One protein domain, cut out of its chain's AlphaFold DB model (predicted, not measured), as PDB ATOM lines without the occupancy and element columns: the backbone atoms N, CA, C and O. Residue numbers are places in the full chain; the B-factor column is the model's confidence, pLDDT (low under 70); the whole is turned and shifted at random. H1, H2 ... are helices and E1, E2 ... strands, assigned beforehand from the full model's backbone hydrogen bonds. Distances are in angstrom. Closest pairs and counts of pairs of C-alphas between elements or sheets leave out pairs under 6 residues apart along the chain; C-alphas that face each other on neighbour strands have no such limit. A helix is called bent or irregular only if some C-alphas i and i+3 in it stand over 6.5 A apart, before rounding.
ATOM      1  N   LYS A  69      97.111  96.701  24.972       53.22
ATOM      2  CA  LYS A  69      96.137  95.847  25.671       53.22
ATOM      3  C   LYS A  69      94.818  96.578  25.926       53.22
ATOM      4  O   LYS A  69      93.757  95.983  25.784       53.22
ATOM      5  N   LEU A  70      94.884  97.879  26.225       49.62
ATOM      6  CA  LEU A  70      93.692  98.726  26.318       49.62
ATOM      7  C   LEU A  70      92.932  98.753  24.984       49.62
ATOM      8  O   LEU A  70      91.738  98.494  24.982       49.62
ATOM      9  N   SER A  71      93.629  98.960  23.860       57.62
ATOM     10  CA  SER A  71      92.985  99.022  22.535       57.62
ATOM     11  C   SER A  71      92.463  97.682  22.011       57.62
ATOM     12  O   SER A  71      91.552  97.649  21.186       57.62
ATOM     13  N   SER A  72      93.043  96.556  22.445       68.69
ATOM     14  CA  SER A  72      92.677  95.250  21.897       68.69
ATOM     15  C   SER A  72      91.307  94.776  22.345       68.69
ATOM     16  O   SER A  72      90.803  93.877  21.692       68.69
ATOM     17  N   ASN A  73      90.715  95.350  23.399       82.00
ATOM     18  CA  ASN A  73      89.413  94.958  23.955       82.00
ATOM     19  C   ASN A  73      88.346  96.057  23.833       82.00
ATOM     20  O   ASN A  73      87.368  96.053  24.577       82.00
ATOM     21  N   ASP A  74      88.529  97.012  22.922       87.44
ATOM     22  CA  ASP A  74      87.659  98.187  22.802       87.44
ATOM     23  C   ASP A  74      86.366  97.948  22.025       87.44
ATOM     24  O   ASP A  74      85.539  98.855  21.918       87.44
ATOM     25  N   GLU A  75      86.113  96.731  21.543       90.81
ATOM     26  CA  GLU A  75      84.894  96.421  20.797       90.81
ATOM     27  C   GLU A  75      83.591  96.898  21.476       90.81
ATOM     28  O   GLU A  75      82.756  97.481  20.778       90.81
ATOM     29  N   PRO A  76      83.403  96.774  22.809       91.00
ATOM     30  CA  PRO A  76      82.194  97.249  23.491       91.00
ATOM     31  C   PRO A  76      81.956  98.765  23.401       91.00
ATOM     32  O   PRO A  76      80.833  99.221  23.614       91.00
ATOM     33  N   PHE A  77      82.995  99.556  23.109       91.94
ATOM     34  CA  PHE A  77      82.901 101.003  22.870       91.94
ATOM     35  C   PHE A  77      82.784 101.355  21.380       91.94
ATOM     36  O   PHE A  77      82.475 102.497  21.035       91.94
ATOM     37  N   THR A 185      69.140 108.152  39.452       61.78
ATOM     38  CA  THR A 185      69.730 109.252  38.680       61.78
ATOM     39  C   THR A 185      70.934 109.805  39.427       61.78
ATOM     40  O   THR A 185      70.804 110.550  40.394       61.78
ATOM     41  N   GLY A 186      72.129 109.434  38.972       64.50
ATOM     42  CA  GLY A 186      73.379 109.831  39.614       64.50
ATOM     43  C   GLY A 186      74.439 108.736  39.532       64.50
ATOM     44  O   GLY A 186      74.148 107.625  39.099       64.50
ATOM     45  N   PRO A 187      75.695 109.045  39.884       69.88
ATOM     46  CA  PRO A 187      76.745 108.043  39.891       69.88
ATOM     47  C   PRO A 187      76.537 107.076  41.062       69.88
ATOM     48  O   PRO A 187      76.527 107.488  42.219       69.88
ATOM     49  N   PHE A 188      76.405 105.785  40.758       76.25
ATOM     50  CA  PHE A 188      76.336 104.754  41.786       76.25
ATOM     51  C   PHE A 188      77.632 104.712  42.608       76.25
ATOM     52  O   PHE A 188      78.736 104.663  42.056       76.25
ATOM     53  N   GLU A 189      77.510 104.728  43.934       79.75
ATOM     54  CA  GLU A 189      78.649 104.642  44.847       79.75
ATOM     55  C   GLU A 189      79.017 103.175  45.105       79.75
ATOM     56  O   GLU A 189      78.243 102.418  45.682       79.75
ATOM     57  N   PHE A 190      80.233 102.764  44.732       83.69
ATOM     58  CA  PHE A 190      80.769 101.438  45.093       83.69
ATOM     59  C   PHE A 190      81.424 101.394  46.479       83.69
ATOM     60  O   PHE A 190      81.666 100.325  47.042       83.69
ATOM     61  N   GLY A 191      81.701 102.560  47.050       88.06
ATOM     62  CA  GLY A 191      82.357 102.719  48.336       88.06
ATOM     63  C   GLY A 191      82.799 104.158  48.530       88.06
ATOM     64  O   GLY A 191      82.664 104.990  47.630       88.06
ATOM     65  N   SER A 192      83.354 104.447  49.700       89.88
ATOM     66  CA  SER A 192      83.770 105.796  50.074       89.88
ATOM     67  C   SER A 192      85.094 105.798  50.828       89.88
ATOM     68  O   SER A 192      85.504 104.807  51.435       89.88
ATOM     69  N   TYR A 193      85.788 106.932  50.775       90.88
ATOM     70  CA  TYR A 193      86.987 107.162  51.570       90.88
ATOM     71  C   TYR A 193      86.629 107.857  52.880       90.88
ATOM     72  O   TYR A 193      85.798 108.765  52.924       90.88
ATOM     73  N   SER A 194      87.308 107.460  53.954       89.56
ATOM     74  CA  SER A 194      87.275 108.201  55.218       89.56
ATOM     75  C   SER A 194      87.771 109.649  55.051       89.56
ATOM     76  O   SER A 194      88.529 109.977  54.134       89.56
ATOM     77  N   SER A 195      87.335 110.538  55.946       87.62
ATOM     78  CA  SER A 195      87.682 111.964  55.883       87.62
ATOM     79  C   SER A 195      89.199 112.184  55.848       87.62
ATOM     80  O   SER A 195      89.939 111.619  56.656       87.62
ATOM     81  N   GLY A 196      89.667 112.997  54.896       86.38
ATOM     82  CA  GLY A 196      91.092 113.267  54.680       86.38
ATOM     83  C   GLY A 196      91.881 112.114  54.046       86.38
ATOM     84  O   GLY A 196      93.108 112.169  54.024       86.38
ATOM     85  N   LYS A 197      91.203 111.066  53.557       89.62
ATOM     86  CA  LYS A 197      91.803 109.940  52.818       89.62
ATOM     87  C   LYS A 197      91.358 109.860  51.359       89.62
ATOM     88  O   LYS A 197      91.701 108.901  50.681       89.62
ATOM     89  N   THR A 198      90.603 110.844  50.876       88.44
ATOM     90  CA  THR A 198      90.236 110.941  49.458       88.44
ATOM     91  C   THR A 198      91.489 111.002  48.580       88.44
ATOM     92  O   THR A 198      92.463 111.641  48.982       88.44
ATOM     93  N   PRO A 199      91.493 110.383  47.388       90.19
ATOM     94  CA  PRO A 199      92.657 110.411  46.509       90.19
ATOM     95  C   PRO A 199      93.019 111.832  46.068       90.19
ATOM     96  O   PRO A 199      92.179 112.561  45.559       90.19
ATOM     97  N   ASP A 200      94.294 112.205  46.163       89.19
ATOM     98  CA  ASP A 200      94.767 113.510  45.666       89.19
ATOM     99  C   ASP A 200      95.062 113.512  44.153       89.19
ATOM    100  O   ASP A 200      95.344 114.550  43.552       89.19
ATOM    101  N   TYR A 201      95.027 112.339  43.514       91.06
ATOM    102  CA  TYR A 201      95.378 112.148  42.107       91.06
ATOM    103  C   TYR A 201      94.444 111.135  41.452       91.06
ATOM    104  O   TYR A 201      93.897 110.263  42.123       91.06
ATOM    105  N   ILE A 202      94.311 111.213  40.128       93.81
ATOM    106  CA  ILE A 202      93.513 110.240  39.383       93.81
ATOM    107  C   ILE A 202      94.142 108.838  39.390       93.81
ATOM    108  O   ILE A 202      95.374 108.709  39.404       93.81
ATOM    109  N   PRO A 203      93.324 107.777  39.289       93.56
ATOM    110  CA  PRO A 203      93.829 106.419  39.157       93.56
ATOM    111  C   PRO A 203      94.662 106.220  37.884       93.56
ATOM    112  O   PRO A 203      94.394 106.830  36.846       93.56
ATOM    113  N   TYR A 204      95.641 105.314  37.935       93.06
ATOM    114  CA  TYR A 204      96.582 105.095  36.828       93.06
ATOM    115  C   TYR A 204      95.902 104.681  35.510       93.06
ATOM    116  O   TYR A 204      96.268 105.183  34.449       93.06
ATOM    117  N   HIS A 205      94.852 103.855  35.559       93.06
ATOM    118  CA  HIS A 205      94.104 103.472  34.352       93.06
ATOM    119  C   HIS A 205      93.374 104.665  33.723       93.06
ATOM    120  O   HIS A 205      93.408 104.832  32.505       93.06
ATOM    121  N   LEU A 206      92.812 105.564  34.537       95.19
ATOM    122  CA  LEU A 206      92.234 106.806  34.030       95.19
ATOM    123  C   LEU A 206      93.306 107.711  33.411       95.19
ATOM    124  O   LEU A 206      93.082 108.281  32.344       95.19
ATOM    125  N   TYR A 207      94.490 107.798  34.025       95.19
ATOM    126  CA  TYR A 207      95.631 108.495  33.432       95.19
ATOM    127  C   TYR A 207      95.996 107.937  32.050       95.19
ATOM    128  O   TYR A 207      96.187 108.725  31.125       95.19
ATOM    129  N   LEU A 208      96.053 106.611  31.878       94.69
ATOM    130  CA  LEU A 208      96.362 105.997  30.582       94.69
ATOM    131  C   LEU A 208      95.341 106.381  29.503       94.69
ATOM    132  O   LEU A 208      95.743 106.729  28.393       94.69
ATOM    133  N   LEU A 209      94.048 106.411  29.838       95.69
ATOM    134  CA  LEU A 209      92.996 106.852  28.916       95.69
ATOM    135  C   LEU A 209      93.135 108.344  28.559       95.69
ATOM    136  O   LEU A 209      93.061 108.723  27.391       95.69
ATOM    137  N   VAL A 210      93.392 109.212  29.544       97.06
ATOM    138  CA  VAL A 210      93.624 110.649  29.295       97.06
ATOM    139  C   VAL A 210      94.879 110.856  28.440       97.06
ATOM    140  O   VAL A 210      94.890 111.688  27.530       97.06
ATOM    141  N   LYS A 211      95.933 110.075  28.691       96.12
ATOM    142  CA  LYS A 211      97.162 110.079  27.896       96.12
ATOM    143  C   LYS A 211      96.895 109.665  26.452       96.12
ATOM    144  O   LYS A 211      97.406 110.320  25.546       96.12
ATOM    145  N   GLU A 212      96.083 108.640  26.229       94.31
ATOM    146  CA  GLU A 212      95.680 108.214  24.890       94.31
ATOM    147  C   GLU A 212      94.937 109.330  24.138       94.31
ATOM    148  O   GLU A 212      95.306 109.660  23.007       94.31
ATOM    149  N   ALA A 213      93.977 109.995  24.789       95.75
ATOM    150  CA  ALA A 213      93.276 111.147  24.217       95.75
ATOM    151  C   ALA A 213      94.253 112.272  23.826       95.75
ATOM    152  O   ALA A 213      94.183 112.822  22.724       95.75
ATOM    153  N   VAL A 214      95.217 112.588  24.697       96.25
ATOM    154  CA  VAL A 214      96.263 113.588  24.421       96.25
ATOM    155  C   VAL A 214      97.163 113.169  23.260       96.25
ATOM    156  O   VAL A 214      97.516 114.008  22.429       96.25
ATOM    157  N   ASP A 215      97.534 111.895  23.168       94.75
ATOM    158  CA  ASP A 215      98.375 111.385  22.087       94.75
ATOM    159  C   ASP A 215      97.648 111.427  20.729       94.75
ATOM    160  O   ASP A 215      98.285 111.716  19.711       94.75
ATOM    161  N   ILE A 216      96.321 111.240  20.697       93.00
ATOM    162  CA  ILE A 216      95.490 111.489  19.502       93.00
ATOM    163  C   ILE A 216      95.486 112.982  19.154       93.00
ATOM    164  O   ILE A 216      95.780 113.348  18.017       93.00
ATOM    165  N   MET A 217      95.246 113.862  20.133       93.69
ATOM    166  CA  MET A 217      95.216 115.319  19.925       93.69
ATOM    167  C   MET A 217      96.569 115.923  19.508       93.69
ATOM    168  O   MET A 217      96.620 117.036  18.983       93.69
ATOM    169  N   LYS A 218      97.681 115.212  19.718       93.56
ATOM    170  CA  LYS A 218      99.014 115.606  19.228       93.56
ATOM    171  C   LYS A 218      99.241 115.280  17.751       93.56
ATOM    172  O   LYS A 218     100.218 115.766  17.174       93.56
ATOM    173  N   ARG A 219      98.399 114.450  17.126       91.69
ATOM    174  CA  ARG A 219      98.506 114.141  15.693       91.69
ATOM    175  C   ARG A 219      98.221 115.412  14.883       91.69
ATOM    176  O   ARG A 219      97.359 116.219  15.232       91.69
ATOM    177  N   SER A 220      98.978 115.619  13.807       83.50
ATOM    178  CA  SER A 220      98.782 116.777  12.927       83.50
ATOM    179  C   SER A 220      97.389 116.713  12.299       83.50
ATOM    180  O   SER A 220      96.995 115.659  11.815       83.50
ATOM    181  N   GLU A 221      96.658 117.833  12.314       86.69
ATOM    182  CA  GLU A 221      95.320 117.943  11.709       86.69
ATOM    183  C   GLU A 221      94.272 116.957  12.272       86.69
ATOM    184  O   GLU A 221      93.282 116.677  11.601       86.69
ATOM    185  N   TRP A 222      94.431 116.463  13.513       88.44
ATOM    186  CA  TRP A 222      93.508 115.488  14.126       88.44
ATOM    187  C   TRP A 222      92.031 115.919  14.060       88.44
ATOM    188  O   TRP A 222      91.145 115.105  13.837       88.44
ATOM    189  N   HIS A 223      91.762 117.220  14.186       87.44
ATOM    190  CA  HIS A 223      90.416 117.797  14.137       87.44
ATOM    191  C   HIS A 223      89.786 117.768  12.734       87.44
ATOM    192  O   HIS A 223      88.575 117.935  12.607       87.44
ATOM    193  N   LYS A 224      90.588 117.578  11.678       88.75
ATOM    194  CA  LYS A 224      90.123 117.406  10.291       88.75
ATOM    195  C   LYS A 224      90.115 115.944   9.853       88.75
ATOM    196  O   LYS A 224      89.507 115.622   8.836       88.75
ATOM    197  N   ASN A 225      90.793 115.067  10.589       91.56
ATOM    198  CA  ASN A 225      90.813 113.640  10.315       91.56
ATOM    199  C   ASN A 225      89.633 112.957  11.015       91.56
ATOM    200  O   ASN A 225      89.591 112.850  12.237       91.56
ATOM    201  N   THR A 226      88.683 112.455  10.226       90.25
ATOM    202  CA  THR A 226      87.492 111.766  10.742       90.25
ATOM    203  C   THR A 226      87.838 110.577  11.638       90.25
ATOM    204  O   THR A 226      87.184 110.392  12.658       90.25
ATOM    205  N   ASN A 227      88.881 109.809  11.312       88.00
ATOM    206  CA  ASN A 227      89.269 108.648  12.114       88.00
ATOM    207  C   ASN A 227      89.825 109.072  13.475       88.00
ATOM    208  O   ASN A 227      89.404 108.535  14.492       88.00
ATOM    209  N   ASP A 228      90.687 110.093  13.511       89.44
ATOM    210  CA  ASP A 228      91.223 110.615  14.775       89.44
ATOM    211  C   ASP A 228      90.107 111.198  15.658       89.44
ATOM    212  O   ASP A 228      90.133 111.038  16.878       89.44
ATOM    213  N   LEU A 229      89.098 111.844  15.060       91.12
ATOM    214  CA  LEU A 229      87.943 112.358  15.798       91.12
ATOM    215  C   LEU A 229      87.080 111.228  16.375       91.12
ATOM    216  O   LEU A 229      86.606 111.338  17.507       91.12
ATOM    217  N   ILE A 230      86.878 110.148  15.618       89.00
ATOM    218  CA  ILE A 230      86.150 108.965  16.082       89.00
ATOM    219  C   ILE A 230      86.914 108.301  17.235       89.00
ATOM    220  O   ILE A 230      86.318 108.042  18.281       89.00
ATOM    221  N   ASP A 231      88.221 108.083  17.078       89.69
ATOM    222  CA  ASP A 231      89.078 107.489  18.110       89.69
ATOM    223  C   ASP A 231      89.070 108.338  19.387       89.69
ATOM    224  O   ASP A 231      88.834 107.819  20.478       89.69
ATOM    225  N   LEU A 232      89.223 109.663  19.268       92.81
ATOM    226  CA  LEU A 232      89.150 110.567  20.417       92.81
ATOM    227  C   LEU A 232      87.787 110.485  21.113       92.81
ATOM    228  O   LEU A 232      87.722 110.381  22.335       92.81
ATOM    229  N   THR A 233      86.696 110.504  20.343       93.19
ATOM    230  CA  THR A 233      85.331 110.407  20.887       93.19
ATOM    231  C   THR A 233      85.134 109.121  21.692       93.19
ATOM    232  O   THR A 233      84.466 109.137  22.729       93.19
ATOM    233  N   ARG A 234      85.734 108.014  21.239       91.25
ATOM    234  CA  ARG A 234      85.672 106.704  21.900       91.25
ATOM    235  C   ARG A 234      86.480 106.675  23.187       91.25
ATOM    236  O   ARG A 234      85.940 106.294  24.222       91.25
ATOM    237  N   VAL A 235      87.724 107.146  23.156       94.06
ATOM    238  CA  VAL A 235      88.554 107.255  24.365       94.06
ATOM    239  C   VAL A 235      87.864 108.140  25.402       94.06
ATOM    240  O   VAL A 235      87.796 107.791  26.576       94.06
ATOM    241  N   GLU A 236      87.240 109.241  24.984       95.69
ATOM    242  CA  GLU A 236      86.459 110.089  25.889       95.69
ATOM    243  C   GLU A 236      85.191 109.414  26.421       95.69
ATOM    244  O   GLU A 236      84.783 109.690  27.549       95.69
ATOM    245  N   ALA A 237      84.572 108.509  25.662       94.19
ATOM    246  CA  ALA A 237      83.493 107.672  26.176       94.19
ATOM    247  C   ALA A 237      83.997 106.700  27.256       94.19
ATOM    248  O   ALA A 237      83.331 106.571  28.284       94.19
ATOM    249  N   LYS A 238      85.184 106.096  27.083       94.81
ATOM    250  CA  LYS A 238      85.846 105.274  28.116       94.81
ATOM    251  C   LYS A 238      86.155 106.094  29.367       94.81
ATOM    252  O   LYS A 238      85.825 105.674  30.470       94.81
ATOM    253  N   ILE A 239      86.711 107.296  29.197       96.12
ATOM    254  CA  ILE A 239      86.982 108.230  30.298       96.12
ATOM    255  C   ILE A 239      85.690 108.548  31.056       96.12
ATOM    256  O   ILE A 239      85.650 108.393  32.272       96.12
ATOM    257  N   ARG A 240      84.612 108.937  30.361       94.81
ATOM    258  CA  ARG A 240      83.314 109.226  30.999       94.81
ATOM    259  C   ARG A 240      82.729 108.014  31.719       94.81
ATOM    260  O   ARG A 240      82.180 108.173  32.807       94.81
ATOM    261  N   PHE A 241      82.844 106.826  31.128       94.00
ATOM    262  CA  PHE A 241      82.425 105.577  31.759       94.00
ATOM    263  C   PHE A 241      83.204 105.343  33.057       94.00
ATOM    264  O   PHE A 241      82.594 105.215  34.115       94.00
ATOM    265  N   PHE A 242      84.539 105.404  33.005       94.44
ATOM    266  CA  PHE A 242      85.397 105.274  34.184       94.44
ATOM    267  C   PHE A 242      85.015 106.294  35.260       94.44
ATOM    268  O   PHE A 242      84.832 105.929  36.414       94.44
ATOM    269  N   CYS A 243      84.842 107.564  34.887       93.50
ATOM    270  CA  CYS A 243      84.523 108.625  35.839       93.50
ATOM    271  C   CYS A 243      83.125 108.502  36.441       93.50
ATOM    272  O   CYS A 243      82.905 109.036  37.514       93.50
ATOM    273  N   THR A 244      82.189 107.833  35.764       91.12
ATOM    274  CA  THR A 244      80.851 107.572  36.311       91.12
ATOM    275  C   THR A 244      80.937 106.508  37.404       91.12
ATOM    276  O   THR A 244      80.480 106.726  38.521       91.12
ATOM    277  N   TYR A 245      81.557 105.373  37.084       91.75
ATOM    278  CA  TYR A 245      81.530 104.192  37.942       91.75
ATOM    279  C   TYR A 245      82.621 104.219  39.022       91.75
ATOM    280  O   TYR A 245      82.371 103.811  40.140       91.75
ATOM    281  N   PHE A 246      83.794 104.799  38.769       91.88
ATOM    282  CA  PHE A 246      84.886 104.908  39.750       91.88
ATOM    283  C   PHE A 246      85.033 106.325  40.313       91.88
ATOM    284  O   PHE A 246      86.135 106.735  40.679       91.88
ATOM    285  N   HIS A 247      83.940 107.090  40.369       91.31
ATOM    286  CA  HIS A 247      83.959 108.491  40.795       91.31
ATOM    287  C   HIS A 247      84.522 108.679  42.214       91.31
ATOM    288  O   HIS A 247      85.226 109.653  42.465       91.31
ATOM    289  N   SER A 248      84.290 107.725  43.123       90.75
ATOM    290  CA  SER A 248      84.814 107.772  44.495       90.75
ATOM    291  C   SER A 248      86.336 107.624  44.576       90.75
ATOM    292  O   SER A 248      86.930 107.984  45.590       90.75
ATOM    293  N   HIS A 249      86.983 107.149  43.507       92.38
ATOM    294  CA  HIS A 249      88.441 107.068  43.384       92.38
ATOM    295  C   HIS A 249      89.062 108.289  42.697       92.38
ATOM    296  O   HIS A 249      90.260 108.288  42.403       92.38
ATOM    297  N   LEU A 250      88.267 109.316  42.400       92.62
ATOM    298  CA  LEU A 250      88.751 110.555  41.809       92.62
ATOM    299  C   LEU A 250      89.032 111.595  42.900       92.62
ATOM    300  O   LEU A 250      88.393 111.569  43.954       92.62
ATOM    301  N   PRO A 251      89.947 112.544  42.643       91.88
ATOM    302  CA  PRO A 251      90.075 113.713  43.497       91.88
ATOM    303  C   PRO A 251      88.775 114.503  43.567       91.88
ATOM    304  O   PRO A 251      88.002 114.540  42.606       91.88
ATOM    305  N   THR A 252      88.567 115.179  44.695       88.56
ATOM    306  CA  THR A 252      87.424 116.071  44.888       88.56
ATOM    307  C   THR A 252      87.331 117.075  43.739       88.56
ATOM    308  O   THR A 252      88.334 117.674  43.344       88.56
ATOM    309  N   ASP A 253      86.126 117.233  43.189       88.00
ATOM    310  CA  ASP A 253      85.811 118.115  42.057       88.00
ATOM    311  C   ASP A 253      86.575 117.813  40.753       88.00
ATOM    312  O   ASP A 253      86.624 118.646  39.838       88.00
ATOM    313  N   TRP A 254      87.181 116.627  40.633       93.81
ATOM    314  CA  TRP A 254      87.855 116.247  39.402       93.81
ATOM    315  C   TRP A 254      86.846 115.954  38.292       93.81
ATOM    316  O   TRP A 254      85.914 115.167  38.442       93.81
ATOM    317  N   GLU A 255      87.089 116.545  37.129       94.31
ATOM    318  CA  GLU A 255      86.297 116.331  35.926       94.31
ATOM    319  C   GLU A 255      87.224 116.307  34.713       94.31
ATOM    320  O   GLU A 255      88.143 117.128  34.585       94.31
ATOM    321  N   TYR A 256      86.963 115.388  33.785       96.38
ATOM    322  CA  TYR A 256      87.691 115.360  32.529       96.38
ATOM    323  C   TYR A 256      87.362 116.596  31.685       96.38
ATOM    324  O   TYR A 256      86.220 116.814  31.284       96.38
ATOM    325  N   ARG A 257      88.397 117.370  31.340       96.44
ATOM    326  CA  ARG A 257      88.293 118.484  30.392       96.44
ATOM    327  C   ARG A 257      89.344 118.340  29.305       96.44
ATOM    328  O   ARG A 257      90.542 118.318  29.593       96.44
ATOM    329  N   ARG A 258      88.888 118.256  28.052       95.56
ATOM    330  CA  ARG A 258      89.741 118.019  26.877       95.56
ATOM    331  C   ARG A 258      90.872 119.047  26.758       95.56
ATOM    332  O   ARG A 258      92.007 118.681  26.475       95.56
ATOM    333  N   ASP A 259      90.584 120.320  27.018       95.25
ATOM    334  CA  ASP A 259      91.548 121.429  26.985       95.25
ATOM    335  C   ASP A 259      92.616 121.339  28.090       95.25
ATOM    336  O   ASP A 259      93.742 121.795  27.896       95.25
ATOM    337  N   LYS A 260      92.297 120.705  29.225       96.19
ATOM    338  CA  LYS A 260      93.220 120.514  30.356       96.19
ATOM    339  C   LYS A 260      93.923 119.158  30.364       96.19
ATOM    340  O   LYS A 260      94.873 118.981  31.127       96.19
ATOM    341  N   ALA A 261      93.503 118.217  29.518       96.56
ATOM    342  CA  ALA A 261      94.031 116.853  29.480       96.56
ATOM    343  C   ALA A 261      95.563 116.813  29.327       96.56
ATOM    344  O   ALA A 261      96.235 116.027  29.992       96.56
ATOM    345  N   GLY A 262      96.138 117.714  28.520       96.50
ATOM    346  CA  GLY A 262      97.591 117.820  28.353       96.50
ATOM    347  C   GLY A 262      98.337 118.121  29.658       96.50
ATOM    348  O   GLY A 262      99.373 117.513  29.922       96.50
ATOM    349  N   SER A 263      97.789 119.005  30.496       96.31
ATOM    350  CA  SER A 263      98.365 119.348  31.803       96.31
ATOM    351  C   SER A 263      98.245 118.199  32.799       96.31
ATOM    352  O   SER A 263      99.186 117.950  33.547       96.31
ATOM    353  N   VAL A 264      97.124 117.467  32.773       95.81
ATOM    354  CA  VAL A 264      96.931 116.259  33.593       95.81
ATOM    355  C   VAL A 264      98.015 115.229  33.280       95.81
ATOM    356  O   VAL A 264      98.650 114.713  34.191       95.81
ATOM    357  N   VAL A 265      98.282 114.979  31.993       95.94
ATOM    358  CA  VAL A 265      99.315 114.022  31.565       95.94
ATOM    359  C   VAL A 265     100.718 114.495  31.938       95.94
ATOM    360  O   VAL A 265     101.534 113.686  32.364       95.94
ATOM    361  N   ALA A 266     101.008 115.788  31.778       95.00
ATOM    362  CA  ALA A 266     102.326 116.346  32.074       95.00
ATOM    363  C   ALA A 266     102.667 116.335  33.575       95.00
ATOM    364  O   ALA A 266     103.839 116.234  33.924       95.00
ATOM    365  N   GLY A 267     101.659 116.457  34.443       92.75
ATOM    366  CA  GLY A 267     101.825 116.468  35.898       92.75
ATOM    367  C   GLY A 267     101.698 115.101  36.574       92.75
ATOM    368  O   GLY A 267     101.807 115.035  37.795       92.75
ATOM    369  N   TYR A 268     101.435 114.026  35.826       92.81
ATOM    370  CA  TYR A 268     101.221 112.703  36.409       92.81
ATOM    371  C   TYR A 268     102.545 111.996  36.726       92.81
ATOM    372  O   TYR A 268     103.392 111.830  35.848       92.81
ATOM    373  N   ASP A 269     102.704 111.528  37.964       91.19
ATOM    374  CA  ASP A 269     103.861 110.733  38.383       91.19
ATOM    375  C   ASP A 269     103.645 109.240  38.080       91.19
ATOM    376  O   ASP A 269     102.956 108.532  38.817       91.19
ATOM    377  N   THR A 270     104.252 108.743  36.997       86.06
ATOM    378  CA  THR A 270     104.160 107.325  36.597       86.06
ATOM    379  C   THR A 270     105.043 106.388  37.424       86.06
ATOM    380  O   THR A 270     104.903 105.165  37.324       86.06
ATOM    381  N   MET A 271     105.936 106.931  38.257       86.31
ATOM    382  CA  MET A 271     106.838 106.160  39.117       86.31
ATOM    383  C   MET A 271     106.292 105.984  40.539       86.31
ATOM    384  O   MET A 271     106.901 105.269  41.339       86.31
ATOM    385  N   ARG A 272     105.140 106.594  40.845       82.12
ATOM    386  CA  ARG A 272     104.479 106.509  42.147       82.12
ATOM    387  C   ARG A 272     104.190 105.060  42.550       82.12
ATOM    388  O   ARG A 272     103.688 104.261  41.756       82.12
ATOM    389  N   GLN A 273     104.448 104.749  43.821       79.75
ATOM    390  CA  GLN A 273     104.013 103.511  44.465       79.75
ATOM    391  C   GLN A 273     103.310 103.791  45.807       79.75
ATOM    392  O   GLN A 273     103.773 104.662  46.545       79.75
ATOM    393  N   PRO A 274     102.233 103.053  46.144       79.19
ATOM    394  CA  PRO A 274     101.504 102.132  45.264       79.19
ATOM    395  C   PRO A 274     100.813 102.880  44.107       79.19
ATOM    396  O   PRO A 274     100.569 104.083  44.197       79.19
ATOM    397  N   ARG A 275     100.515 102.174  43.006       83.94
ATOM    398  CA  ARG A 275      99.796 102.756  41.850       83.94
ATOM    399  C   ARG A 275      98.374 103.184  42.207       83.94
ATOM    400  O   ARG A 275      97.865 104.155  41.652       83.94
ATOM    401  N   TYR A 276      97.769 102.466  43.148       86.00
ATOM    402  CA  TYR A 276      96.461 102.754  43.718       86.00
ATOM    403  C   TYR A 276      96.602 102.776  45.231       86.00
ATOM    404  O   TYR A 276      97.005 101.782  45.835       86.00
ATOM    405  N   ASP A 277      96.293 103.918  45.838       83.25
ATOM    406  CA  ASP A 277      96.195 104.019  47.286       83.25
ATOM    407  C   ASP A 277      94.739 103.795  47.699       83.25
ATOM    408  O   ASP A 277      93.867 104.648  47.515       83.25
ATOM    409  N   MET A 278      94.477 102.595  48.203       88.12
ATOM    410  CA  MET A 278      93.166 102.189  48.712       88.12
ATOM    411  C   MET A 278      93.087 102.344  50.238       88.12
ATOM    412  O   MET A 278      92.129 101.883  50.857       88.12
ATOM    413  N   ALA A 279      94.088 102.963  50.879       86.56
ATOM    414  CA  ALA A 279      94.084 103.152  52.321       86.56
ATOM    415  C   ALA A 279      92.913 104.048  52.748       86.56
ATOM    416  O   ALA A 279      92.783 105.195  52.327       86.56
ATOM    417  N   GLY A 280      92.065 103.524  53.634       87.19
ATOM    418  CA  GLY A 280      90.885 104.239  54.115       87.19
ATOM    419  C   GLY A 280      89.685 104.199  53.168       87.19
ATOM    420  O   GLY A 280      88.692 104.856  53.487       87.19
ATOM    421  N   TYR A 281      89.759 103.443  52.063       91.44
ATOM    422  CA  TYR A 281      88.598 103.091  51.247       91.44
ATOM    423  C   TYR A 281      87.770 102.011  51.947       91.44
ATOM    424  O   TYR A 281      88.303 100.986  52.375       91.44
ATOM    425  N   THR A 282      86.467 102.241  52.047       90.94
ATOM    426  CA  THR A 282      85.492 101.288  52.575       90.94
ATOM    427  C   THR A 282      84.511 100.949  51.456       90.94
ATOM    428  O   THR A 282      83.733 101.823  51.059       90.94
ATOM    429  N   PRO A 283      84.541  99.714  50.923       87.38
ATOM    430  CA  PRO A 283      83.528  99.253  49.986       87.38
ATOM    431  C   PRO A 283      82.149  99.296  50.642       87.38
ATOM    432  O   PRO A 283      82.017  99.047  51.840       87.38
ATOM    433  N   ILE A 284      81.118  99.589  49.858       80.00
ATOM    434  CA  ILE A 284      79.753  99.735  50.372       80.00
ATOM    435  C   ILE A 284      79.161  98.414  50.901       80.00
ATOM    436  O   ILE A 284      78.268  98.449  51.746       80.00
ATOM    437  N   GLY A 285      79.694  97.263  50.471       71.88
ATOM    438  CA  GLY A 285      79.178  95.944  50.844       71.88
ATOM    439  C   GLY A 285      77.813  95.649  50.215       71.88
ATOM    440  O   GLY A 285      77.365  96.370  49.330       71.88
ATOM    441  N   ASP A 286      77.159  94.565  50.636       68.81
ATOM    442  CA  ASP A 286      75.911  94.087  50.025       68.81
ATOM    443  C   ASP A 286      74.796  95.144  50.029       68.81
ATOM    444  O   ASP A 286      74.284  95.515  51.086       68.81
ATOM    445  N   ARG A 287      74.363  95.571  48.834       68.62
ATOM    446  CA  ARG A 287      73.121  96.331  48.630       68.62
ATOM    447  C   ARG A 287      72.063  95.470  47.947       68.62
ATOM    448  O   ARG A 287      72.366  94.700  47.040       68.62
ATOM    449  N   VAL A 288      70.815  95.625  48.386       60.69
ATOM    450  CA  VAL A 288      69.620  94.955  47.831       60.69
ATOM    451  C   VAL A 288      68.632  96.004  47.303       60.69
ATOM    452  O   VAL A 288      67.425  95.842  47.394       60.69
ATOM    453  N   GLU A 289      69.143  97.143  46.837       68.31
ATOM    454  CA  GLU A 289      68.308  98.206  46.276       68.31
ATOM    455  C   GLU A 289      67.749  97.758  44.915       68.31
ATOM    456  O   GLU A 289      68.512  97.365  44.034       68.31
ATOM    457  N   ASP A 290      66.426  97.845  44.752       67.56
ATOM    458  CA  ASP A 290      65.697  97.512  43.516       67.56
ATOM    459  C   ASP A 290      65.720  98.668  42.489       67.56
ATOM    460  O   ASP A 290      64.836  98.776  41.643       67.56
ATOM    461  N   GLU A 291      66.676  99.595  42.582       81.75
ATOM    462  CA  GLU A 291      66.812 100.693  41.616       81.75
ATOM    463  C   GLU A 291      67.653 100.248  40.414       81.75
ATOM    464  O   GLU A 291      68.537  99.410  40.559       81.75
ATOM    465  N   LEU A 292      67.408 100.813  39.226       83.88
ATOM    466  CA  LEU A 292      68.255 100.578  38.046       83.88
ATOM    467  C   LEU A 292      69.123 101.796  37.744       83.88
ATOM    468  O   LEU A 292      68.629 102.923  37.715       83.88
ATOM    469  N   ASP A 293      70.398 101.558  37.446       83.31
ATOM    470  CA  ASP A 293      71.302 102.556  36.877       83.31
ATOM    471  C   ASP A 293      70.872 102.888  35.441       83.31
ATOM    472  O   ASP A 293      70.790 102.012  34.579       83.31
ATOM    473  N   ASP A 294      70.619 104.168  35.168       81.19
ATOM    474  CA  ASP A 294      70.092 104.648  33.885       81.19
ATOM    475  C   ASP A 294      71.007 104.345  32.683       81.19
ATOM    476  O   ASP A 294      70.541 104.170  31.555       81.19
ATOM    477  N   LYS A 295      72.321 104.271  32.916       83.69
ATOM    478  CA  LYS A 295      73.343 104.083  31.879       83.69
ATOM    479  C   LYS A 295      73.602 102.624  31.530       83.69
ATOM    480  O   LYS A 295      73.888 102.329  30.366       83.69
ATOM    481  N   SER A 296      73.585 101.733  32.513       85.56
ATOM    482  CA  SER A 296      73.851 100.301  32.324       85.56
ATOM    483  C   SER A 296      72.579  99.461  32.256       85.56
ATOM    484  O   SER A 296      72.609  98.382  31.664       85.56
ATOM    485  N   GLY A 297      71.476  99.947  32.829       86.06
ATOM    486  CA  GLY A 297      70.253  99.176  33.036       86.06
ATOM    487  C   GLY A 297      70.406  98.068  34.079       86.06
ATOM    488  O   GLY A 297      69.607  97.137  34.066       86.06
ATOM    489  N   LEU A 298      71.442  98.134  34.923       88.88
ATOM    490  CA  LEU A 298      71.731  97.164  35.977       88.88
ATOM    491  C   LEU A 298      71.329  97.710  37.340       88.88
ATOM    492  O   LEU A 298      71.462  98.904  37.612       88.88
ATOM    493  N   SER A 299      70.899  96.817  38.219       87.44
ATOM    494  CA  SER A 299      70.751  97.118  39.635       87.44
ATOM    495  C   SER A 299      72.113  97.299  40.320       87.44
ATOM    496  O   SER A 299      73.123  96.739  39.872       87.44
ATOM    497  N   PRO A 300      72.163  98.015  41.458       85.94
ATOM    498  CA  PRO A 300      73.304  98.044  42.367       85.94
ATOM    499  C   PRO A 300      73.931  96.672  42.601       85.94
ATOM    500  O   PRO A 300      75.146  96.514  42.502       85.94
ATOM    501  N   LYS A 301      73.099  95.662  42.864       86.56
ATOM    502  CA  LYS A 301      73.557  94.300  43.129       86.56
ATOM    503  C   LYS A 301      74.261  93.688  41.916       86.56
ATOM    504  O   LYS A 301      75.355  93.160  42.079       86.56
ATOM    505  N   GLU A 302      73.688  93.798  40.723       90.06
ATOM    506  CA  GLU A 302      74.300  93.258  39.499       90.06
ATOM    507  C   GLU A 302      75.608  93.989  39.154       90.06
ATOM    508  O   GLU A 302      76.609  93.359  38.811       90.06
ATOM    509  N   LEU A 303      75.658  95.318  39.320       90.88
ATOM    510  CA  LEU A 303      76.900  96.087  39.165       90.88
ATOM    511  C   LEU A 303      77.987  95.591  40.129       90.88
ATOM    512  O   LEU A 303      79.147  95.416  39.736       90.88
ATOM    513  N   MET A 304      77.619  95.343  41.387       89.12
ATOM    514  CA  MET A 304      78.510  94.778  42.395       89.12
ATOM    515  C   MET A 304      78.950  93.350  42.059       89.12
ATOM    516  O   MET A 304      80.123  93.026  42.257       89.12
ATOM    517  N   ASP A 305      78.045  92.508  41.562       90.56
ATOM    518  CA  ASP A 305      78.321  91.128  41.153       90.56
ATOM    519  C   ASP A 305      79.353  91.113  40.019       90.56
ATOM    520  O   ASP A 305      80.411  90.493  40.153       90.56
ATOM    521  N   VAL A 306      79.129  91.897  38.957       93.75
ATOM    522  CA  VAL A 306      80.070  92.026  37.832       93.75
ATOM    523  C   VAL A 306      81.438  92.539  38.290       93.75
ATOM    524  O   VAL A 306      82.477  92.006  37.896       93.75
ATOM    525  N   THR A 307      81.454  93.558  39.147       92.75
ATOM    526  CA  THR A 307      82.696  94.140  39.670       92.75
ATOM    527  C   THR A 307      83.457  93.123  40.536       92.75
ATOM    528  O   THR A 307      84.672  92.960  40.395       92.75
ATOM    529  N   SER A 308      82.737  92.344  41.350       91.62
ATOM    530  CA  SER A 308      83.301  91.269  42.179       91.62
ATOM    531  C   SER A 308      83.863  90.116  41.343       91.62
ATOM    532  O   SER A 308      84.932  89.596  41.670       91.62
ATOM    533  N   ILE A 309      83.193  89.741  40.246       93.38
ATOM    534  CA  ILE A 309      83.688  88.740  39.290       93.38
ATOM    535  C   ILE A 309      85.065  89.155  38.770       93.38
ATOM    536  O   ILE A 309      86.013  88.372  38.863       93.38
ATOM    537  N   ILE A 310      85.214  90.395  38.293       94.50
ATOM    538  CA  ILE A 310      86.493  90.855  37.735       94.50
ATOM    539  C   ILE A 310      87.572  90.917  38.820       94.50
ATOM    540  O   ILE A 310      88.681  90.425  38.609       94.50
ATOM    541  N   HIS A 311      87.240  91.424  40.011       93.69
ATOM    542  CA  HIS A 311      88.158  91.439  41.152       93.69
ATOM    543  C   HIS A 311      88.644  90.043  41.559       93.69
ATOM    544  O   HIS A 311      89.815  89.865  41.901       93.69
ATOM    545  N   SER A 312      87.775  89.031  41.469       93.00
ATOM    546  CA  SER A 312      88.137  87.643  41.774       93.00
ATOM    547  C   SER A 312      89.177  87.062  40.809       93.00
ATOM    548  O   SER A 312      89.841  86.079  41.148       93.00
ATOM    549  N   ARG A 313      89.329  87.671  39.623       93.56
ATOM    550  CA  ARG A 313      90.176  87.207  38.515       93.56
ATOM    551  C   ARG A 313      89.850  85.790  38.037       93.56
ATOM    552  O   ARG A 313      90.715  85.103  37.501       93.56
ATOM    553  N   LYS A 314      88.609  85.349  38.242       91.00
ATOM    554  CA  LYS A 314      88.078  84.094  37.710       91.00
ATOM    555  C   LYS A 314      87.172  84.422  36.537       91.00
ATOM    556  O   LYS A 314      86.187  85.134  36.717       91.00
ATOM    557  N   THR A 315      87.509  83.918  35.355       87.81
ATOM    558  CA  THR A 315      86.697  84.136  34.154       87.81
ATOM    559  C   THR A 315      85.282  83.585  34.389       87.81
ATOM    560  O   THR A 315      85.152  82.425  34.790       87.81
ATOM    561  N   PRO A 316      84.218  84.391  34.202       89.19
ATOM    562  CA  PRO A 316      82.863  83.971  34.537       89.19
ATOM    563  C   PRO A 316      82.303  82.968  33.533       89.19
ATOM    564  O   PRO A 316      82.703  82.917  32.367       89.19
ATOM    565  N   THR A 317      81.276  82.239  33.961       88.06
ATOM    566  CA  THR A 317      80.412  81.489  33.052       88.06
ATOM    567  C   THR A 317      79.437  82.455  32.379       88.06
ATOM    568  O   THR A 317      78.376  82.766  32.910       88.06
ATOM    569  N   PHE A 318      79.756  82.919  31.170       89.19
ATOM    570  CA  PHE A 318      78.932  83.902  30.445       89.19
ATOM    571  C   PHE A 318      77.501  83.435  30.124       89.19
ATOM    572  O   PHE A 318      76.640  84.256  29.798       89.19
ATOM    573  N   TRP A 319      77.233  82.128  30.208       87.25
ATOM    574  CA  TRP A 319      75.881  81.573  30.096       87.25
ATOM    575  C   TRP A 319      74.952  82.016  31.232       87.25
ATOM    576  O   TRP A 319      73.746  82.077  31.012       87.25
ATOM    577  N   GLU A 320      75.502  82.342  32.402       87.94
ATOM    578  CA  GLU A 320      74.743  82.701  33.607       87.94
ATOM    579  C   GLU A 320      74.491  84.212  33.725       87.94
ATOM    580  O   GLU A 320      73.637  84.626  34.499       87.94
ATOM    581  N   MET A 321      75.189  85.031  32.932       92.00
ATOM    582  CA  MET A 321      75.083  86.493  32.975       92.00
ATOM    583  C   MET A 321      73.964  87.017  32.065       92.00
ATOM    584  O   MET A 321      73.717  86.472  30.991       92.00
ATOM    585  N   GLY A 322      73.318  88.124  32.418       90.12
ATOM    586  CA  GLY A 322      72.434  88.915  31.559       90.12
ATOM    587  C   GLY A 322      73.186  89.676  30.456       90.12
ATOM    588  O   GLY A 322      74.411  89.793  30.465       90.12
ATOM    589  N   TRP A 323      72.471  90.215  29.462       90.94
ATOM    590  CA  TRP A 323      73.112  90.973  28.370       90.94
ATOM    591  C   TRP A 323      73.732  92.280  28.865       90.94
ATOM    592  O   TRP A 323      74.861  92.603  28.492       90.94
ATOM    593  N   GLN A 324      73.017  92.988  29.736       91.31
ATOM    594  CA  GLN A 324      73.463  94.191  30.430       91.31
ATOM    595  C   GLN A 324      74.752  93.917  31.214       91.31
ATOM    596  O   GLN A 324      75.725  94.659  31.067       91.31
ATOM    597  N   GLU A 325      74.799  92.811  31.962       94.12
ATOM    598  CA  GLU A 325      75.962  92.420  32.763       94.12
ATOM    599  C   GLU A 325      77.179  92.138  31.886       94.12
ATOM    600  O   GLU A 325      78.259  92.657  32.155       94.12
ATOM    601  N   ILE A 326      77.011  91.383  30.792       94.69
ATOM    602  CA  ILE A 326      78.093  91.097  29.834       94.69
ATOM    603  C   ILE A 326      78.630  92.392  29.217       94.69
ATOM    604  O   ILE A 326      79.839  92.573  29.089       94.69
ATOM    605  N   ILE A 327      77.745  93.310  28.826       93.69
ATOM    606  CA  ILE A 327      78.145  94.578  28.207       93.69
ATOM    607  C   ILE A 327      78.906  95.446  29.205       93.69
ATOM    608  O   ILE A 327      79.958  95.994  28.861       93.69
ATOM    609  N   PHE A 328      78.398  95.559  30.431       94.81
ATOM    610  CA  PHE A 328      79.056  96.294  31.503       94.81
ATOM    611  C   PHE A 328      80.423  95.683  31.833       94.81
ATOM    612  O   PHE A 328      81.425  96.395  31.832       94.81
ATOM    613  N   TYR A 329      80.485  94.361  31.990       95.44
ATOM    614  CA  TYR A 329      81.701  93.585  32.219       95.44
ATOM    615  C   TYR A 329      82.769  93.833  31.144       95.44
ATOM    616  O   TYR A 329      83.912  94.166  31.463       95.44
ATOM    617  N   CYS A 330      82.406  93.734  29.861       94.62
ATOM    618  CA  CYS A 330      83.356  93.933  28.768       94.62
ATOM    619  C   CYS A 330      83.839  95.393  28.692       94.62
ATOM    620  O   CYS A 330      85.030  95.631  28.480       94.62
ATOM    621  N   LYS A 331      82.951  96.378  28.907       94.50
ATOM    622  CA  LYS A 331      83.340  97.801  28.990       94.50
ATOM    623  C   LYS A 331      84.286  98.055  30.155       94.50
ATOM    624  O   LYS A 331      85.267  98.784  30.007       94.50
ATOM    625  N   LEU A 332      84.012  97.436  31.297       94.31
ATOM    626  CA  LEU A 332      84.844  97.559  32.476       94.31
ATOM    627  C   LEU A 332      86.240  96.982  32.218       94.31
ATOM    628  O   LEU A 332      87.229  97.682  32.402       94.31
ATOM    629  N   CYS A 333      86.331  95.776  31.663       94.00
ATOM    630  CA  CYS A 333      87.610  95.182  31.278       94.00
ATOM    631  C   CYS A 333      88.386  96.047  30.263       94.00
ATOM    632  O   CYS A 333      89.585  96.264  30.430       94.00
ATOM    633  N   SER A 334      87.709  96.615  29.259       92.50
ATOM    634  CA  SER A 334      88.303  97.532  28.267       92.50
ATOM    635  C   SER A 334      88.919  98.793  28.891       92.50
ATOM    636  O   SER A 334      89.992  99.238  28.470       92.50
ATOM    637  N   CYS A 335      88.290  99.369  29.920       92.81
ATOM    638  CA  CYS A 335      88.822 100.536  30.633       92.81
ATOM    639  C   CYS A 335      90.129 100.246  31.386       92.81
ATOM    640  O   CYS A 335      90.933 101.155  31.582       92.81
ATOM    641  N   PHE A 336      90.336  98.993  31.792       92.00
ATOM    642  CA  PHE A 336      91.494  98.548  32.570       92.00
ATOM    643  C   PHE A 336      92.480  97.708  31.743       92.00
ATOM    644  O   PHE A 336      93.510  97.281  32.249       92.00
ATOM    645  N   GLY A 337      92.193  97.475  30.459       89.69
ATOM    646  CA  GLY A 337      93.065  96.709  29.565       89.69
ATOM    647  C   GLY A 337      93.142  95.235  29.948       89.69
ATOM    648  O   GLY A 337      94.148  94.576  29.691       89.69
ATOM    649  N   ILE A 338      92.078  94.743  30.580       91.44
ATOM    650  CA  ILE A 338      91.918  93.363  31.009       91.44
ATOM    651  C   ILE A 338      91.327  92.566  29.849       91.44
ATOM    652  O   ILE A 338      90.367  92.995  29.202       91.44
ATOM    653  N   ASP A 339      91.892  91.389  29.593       88.69
ATOM    654  CA  ASP A 339      91.343  90.443  28.631       88.69
ATOM    655  C   ASP A 339      90.111  89.766  29.232       88.69
ATOM    656  O   ASP A 339      90.200  88.881  30.078       88.69
ATOM    657  N   TYR A 340      88.933  90.180  28.773       86.19
ATOM    658  CA  TYR A 340      87.654  89.774  29.355       86.19
ATOM    659  C   TYR A 340      87.298  88.284  29.139       86.19
ATOM    660  O   TYR A 340      86.312  87.805  29.691       86.19
ATOM    661  N   HIS A 341      88.107  87.546  28.370       82.88
ATOM    662  CA  HIS A 341      88.023  86.092  28.166       82.88
ATOM    663  C   HIS A 341      89.099  85.302  28.944       82.88
ATOM    664  O   HIS A 341      89.162  84.082  28.818       82.88
ATOM    665  N   CYS A 342      89.973  85.985  29.694       86.75
ATOM    666  CA  CYS A 342      91.022  85.380  30.516       86.75
ATOM    667  C   CYS A 342      91.377  86.309  31.689       86.75
ATOM    668  O   CYS A 342      92.442  86.935  31.730       86.75
ATOM    669  N   LEU A 343      90.466  86.413  32.657       90.88
ATOM    670  CA  LEU A 343      90.670  87.244  33.844       90.88
ATOM    671  C   LEU A 343      91.841  86.779  34.710       90.88
ATOM    672  O   LEU A 343      92.437  87.585  35.423       90.88
ATOM    673  N   GLU A 344      92.211  85.503  34.625       92.69
ATOM    674  CA  GLU A 344      93.316  84.913  35.377       92.69
ATOM    675  C   GLU A 344      94.659  85.587  35.043       92.69
ATOM    676  O   GLU A 344      95.584  85.574  35.857       92.69
ATOM    677  N   ALA A 345      94.768  86.198  33.858       89.94
ATOM    678  CA  ALA A 345      95.946  86.938  33.422       89.94
ATOM    679  C   ALA A 345      96.019  88.375  33.976       89.94
ATOM    680  O   ALA A 345      97.065  89.020  33.843       89.94
ATOM    681  N   ALA A 346      94.944  88.889  34.584       91.44
ATOM    682  CA  ALA A 346      94.913  90.233  35.148       91.44
ATOM    683  C   ALA A 346      95.801  90.331  36.400       91.44
ATOM    684  O   ALA A 346      95.825  89.442  37.265       91.44
ATOM    685  N   SER A 347      96.542  91.434  36.526       90.44
ATOM    686  CA  SER A 347      97.318  91.678  37.740       90.44
ATOM    687  C   SER A 347      96.408  92.122  38.889       90.44
ATOM    688  O   SER A 347      95.286  92.575  38.678       90.44
ATOM    689  N   VAL A 348      96.891  91.992  40.129       90.25
ATOM    690  CA  VAL A 348      96.163  92.491  41.312       90.25
ATOM    691  C   VAL A 348      95.924  93.999  41.204       90.25
ATOM    692  O   VAL A 348      94.838  94.466  41.532       90.25
ATOM    693  N   ASP A 349      96.905  94.741  40.689       88.12
ATOM    694  CA  ASP A 349      96.801  96.187  40.484       88.12
ATOM    695  C   ASP A 349      95.723  96.545  39.447       88.12
ATOM    696  O   ASP A 349      95.052  97.563  39.596       88.12
ATOM    697  N   ASP A 350      95.518  95.718  38.414       89.19
ATOM    698  CA  ASP A 350      94.529  96.007  37.364       89.19
ATOM    699  C   ASP A 350      93.091  95.892  37.869       89.19
ATOM    700  O   ASP A 350      92.199  96.558  37.354       89.19
ATOM    701  N   VAL A 351      92.865  95.077  38.899       92.50
ATOM    702  CA  VAL A 351      91.524  94.806  39.427       92.50
ATOM    703  C   VAL A 351      91.275  95.428  40.799       92.50
ATOM    704  O   VAL A 351      90.168  95.326  41.314       92.50
ATOM    705  N   CYS A 352      92.260  96.081  41.423       91.00
ATOM    706  CA  CYS A 352      92.156  96.485  42.830       91.00
ATOM    707  C   CYS A 352      91.029  97.493  43.109       91.00
ATOM    708  O   CYS A 352      90.462  97.488  44.200       91.00
ATOM    709  N   LEU A 353      90.682  98.340  42.131       92.12
ATOM    710  CA  LEU A 353      89.567  99.290  42.250       92.12
ATOM    711  C   LEU A 353      88.199  98.601  42.229       92.12
ATOM    712  O   LEU A 353      87.204  99.204  42.599       92.12
ATOM    713  N   MET A 354      88.150  97.343  41.795       92.50
ATOM    714  CA  MET A 354      86.937  96.534  41.719       92.50
ATOM    715  C   MET A 354      86.706  95.741  43.016       92.50
ATOM    716  O   MET A 354      85.865  94.846  43.077       92.50
ATOM    717  N   ASN A 355      87.465  96.031  44.075       89.12
ATOM    718  CA  ASN A 355      87.282  95.379  45.361       89.12
ATOM    719  C   ASN A 355      85.995  95.861  46.047       89.12
ATOM    720  O   ASN A 355      85.950  96.944  46.628       89.12
TER     721      ASN A 355
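AT A GLANCE: This is residues 69 to 77 and 185 to 355 of the 360 residues of an uncharacterized protein of Helianthus annuus (UniProt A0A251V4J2). Two groups of helices meet at a corner: a helical hairpin of H2 and H3 with short H4 packed on H2, and a second group in which H6 and H5 cross and H7 packs on H5, the last residues of H6 reaching the hairpin at H2 residues 205 to 209 and H3 residues 238 to 242. Short H1 packs on that same end of H6, and a tiny two-strand sheet of E1 and E2 lies far from H6, with long links around. The printed part has 180 residues with seven named helices and two named strands, in the order H1 E1 H2 H3 H4 E2 H5 H6 H7; the sheet, E1 - E2, is antiparallel. The class is mostly helix, though under half of the residues are in named elements. The whole is compact, with a radius of gyration of the C-alphas of 16.5 A, and spans 49 by 40 by 34 A.

IN THESE COORDINATES: Find C-alpha 69 at (96.137, 95.847, 25.671), where H1 begins; it holds residues 69 to 72 and is 5.2 A long. Past the cut, look for E1 at residues 191 to 193, 7.2 A from first to last C-alpha. H2 runs from residue 204 to 217 over 19.8 A. Go on to C-alpha 226 at (87.492, 111.766, 10.742); from there H3, the longest helix, runs to residue 245 over 28.9 A. H4, residues 261 to 266, spans 8.7 A, and E2, residues 281 to 283, spans 6.5 A. H5 takes residues 300 to 312 over 18.1 A, and H6 residues 323 to 336 over 20.3 A. H7, residues 348 to 354, spans 10.1 A and ends at C-alpha 354, at (86.937, 96.534, 41.719); it is irregular, with C-alphas 350 and 353 7.7 A apart.

HOW THE PARTS SIT: Begin at H6, the hub, which touches H1, H2, H3 and H5. With residues 334 to 336 alone it touches H1, where the closest C-alphas, those of Leu 70 and Ser 334, are 5.9 A apart. It is about perpendicular to H2, at 78 degrees, with His 205 and Phe 336 closest at 5.9 A between C-alphas, and about perpendicular to H3, at 76 degrees, with the C-alphas of Lys 238 and Cys 335 closest at 6.1 A. H5 touches H6 at a steep tilt of 48 degrees, the same way; the C-alphas of Val 306 and Tyr 329 are closest, at 6.0 A. H7 touches H5 at a shallow tilt of 9 degrees, opposite ways, with the C-alphas of His 311 and Val 351 closest at 5.1 A. H2 and H3 form a helical hairpin at a shallow tilt of 21 degrees, with the C-alphas of Ala 213 and Leu 232 closest at 5.6 A. H4 touches H2 at a steep tilt of 68 degrees, only just short of about perpendicular; the C-alphas of Lys 211 and Val 265 are closest, at 5.8 A. Now look at E1 and E2: they are antiparallel, at 163 degrees, and N 192 to O 282 is 3.0 A and N 282 to O 192 is 2.8 A, both within hydrogen-bond range. Both strands are apart from H6 and H7. In H2, H3, H4, H5 and H6 every O i to N i+4 pair is within hydrogen-bond range; in H7 1 of 3 is, beside 2 of 4 O i to N i+3 pairs, and H1 is too short for an i+4 pair.

THE WHOLE: The two C-alphas farthest apart are those of Ser 220 and Val 288, 50.4 A. Residues 78 to 184 are cut out, and C-alphas 77 and 185 are 22.2 A apart across the cut. The links H3 to H4, H4 to E2, E2 to H5 and H6 to H7 are long. The mean pLDDT of the printed part is 88.6; look for values under 70 at residues 69 to 72, 185 to 187 and 286 to 290.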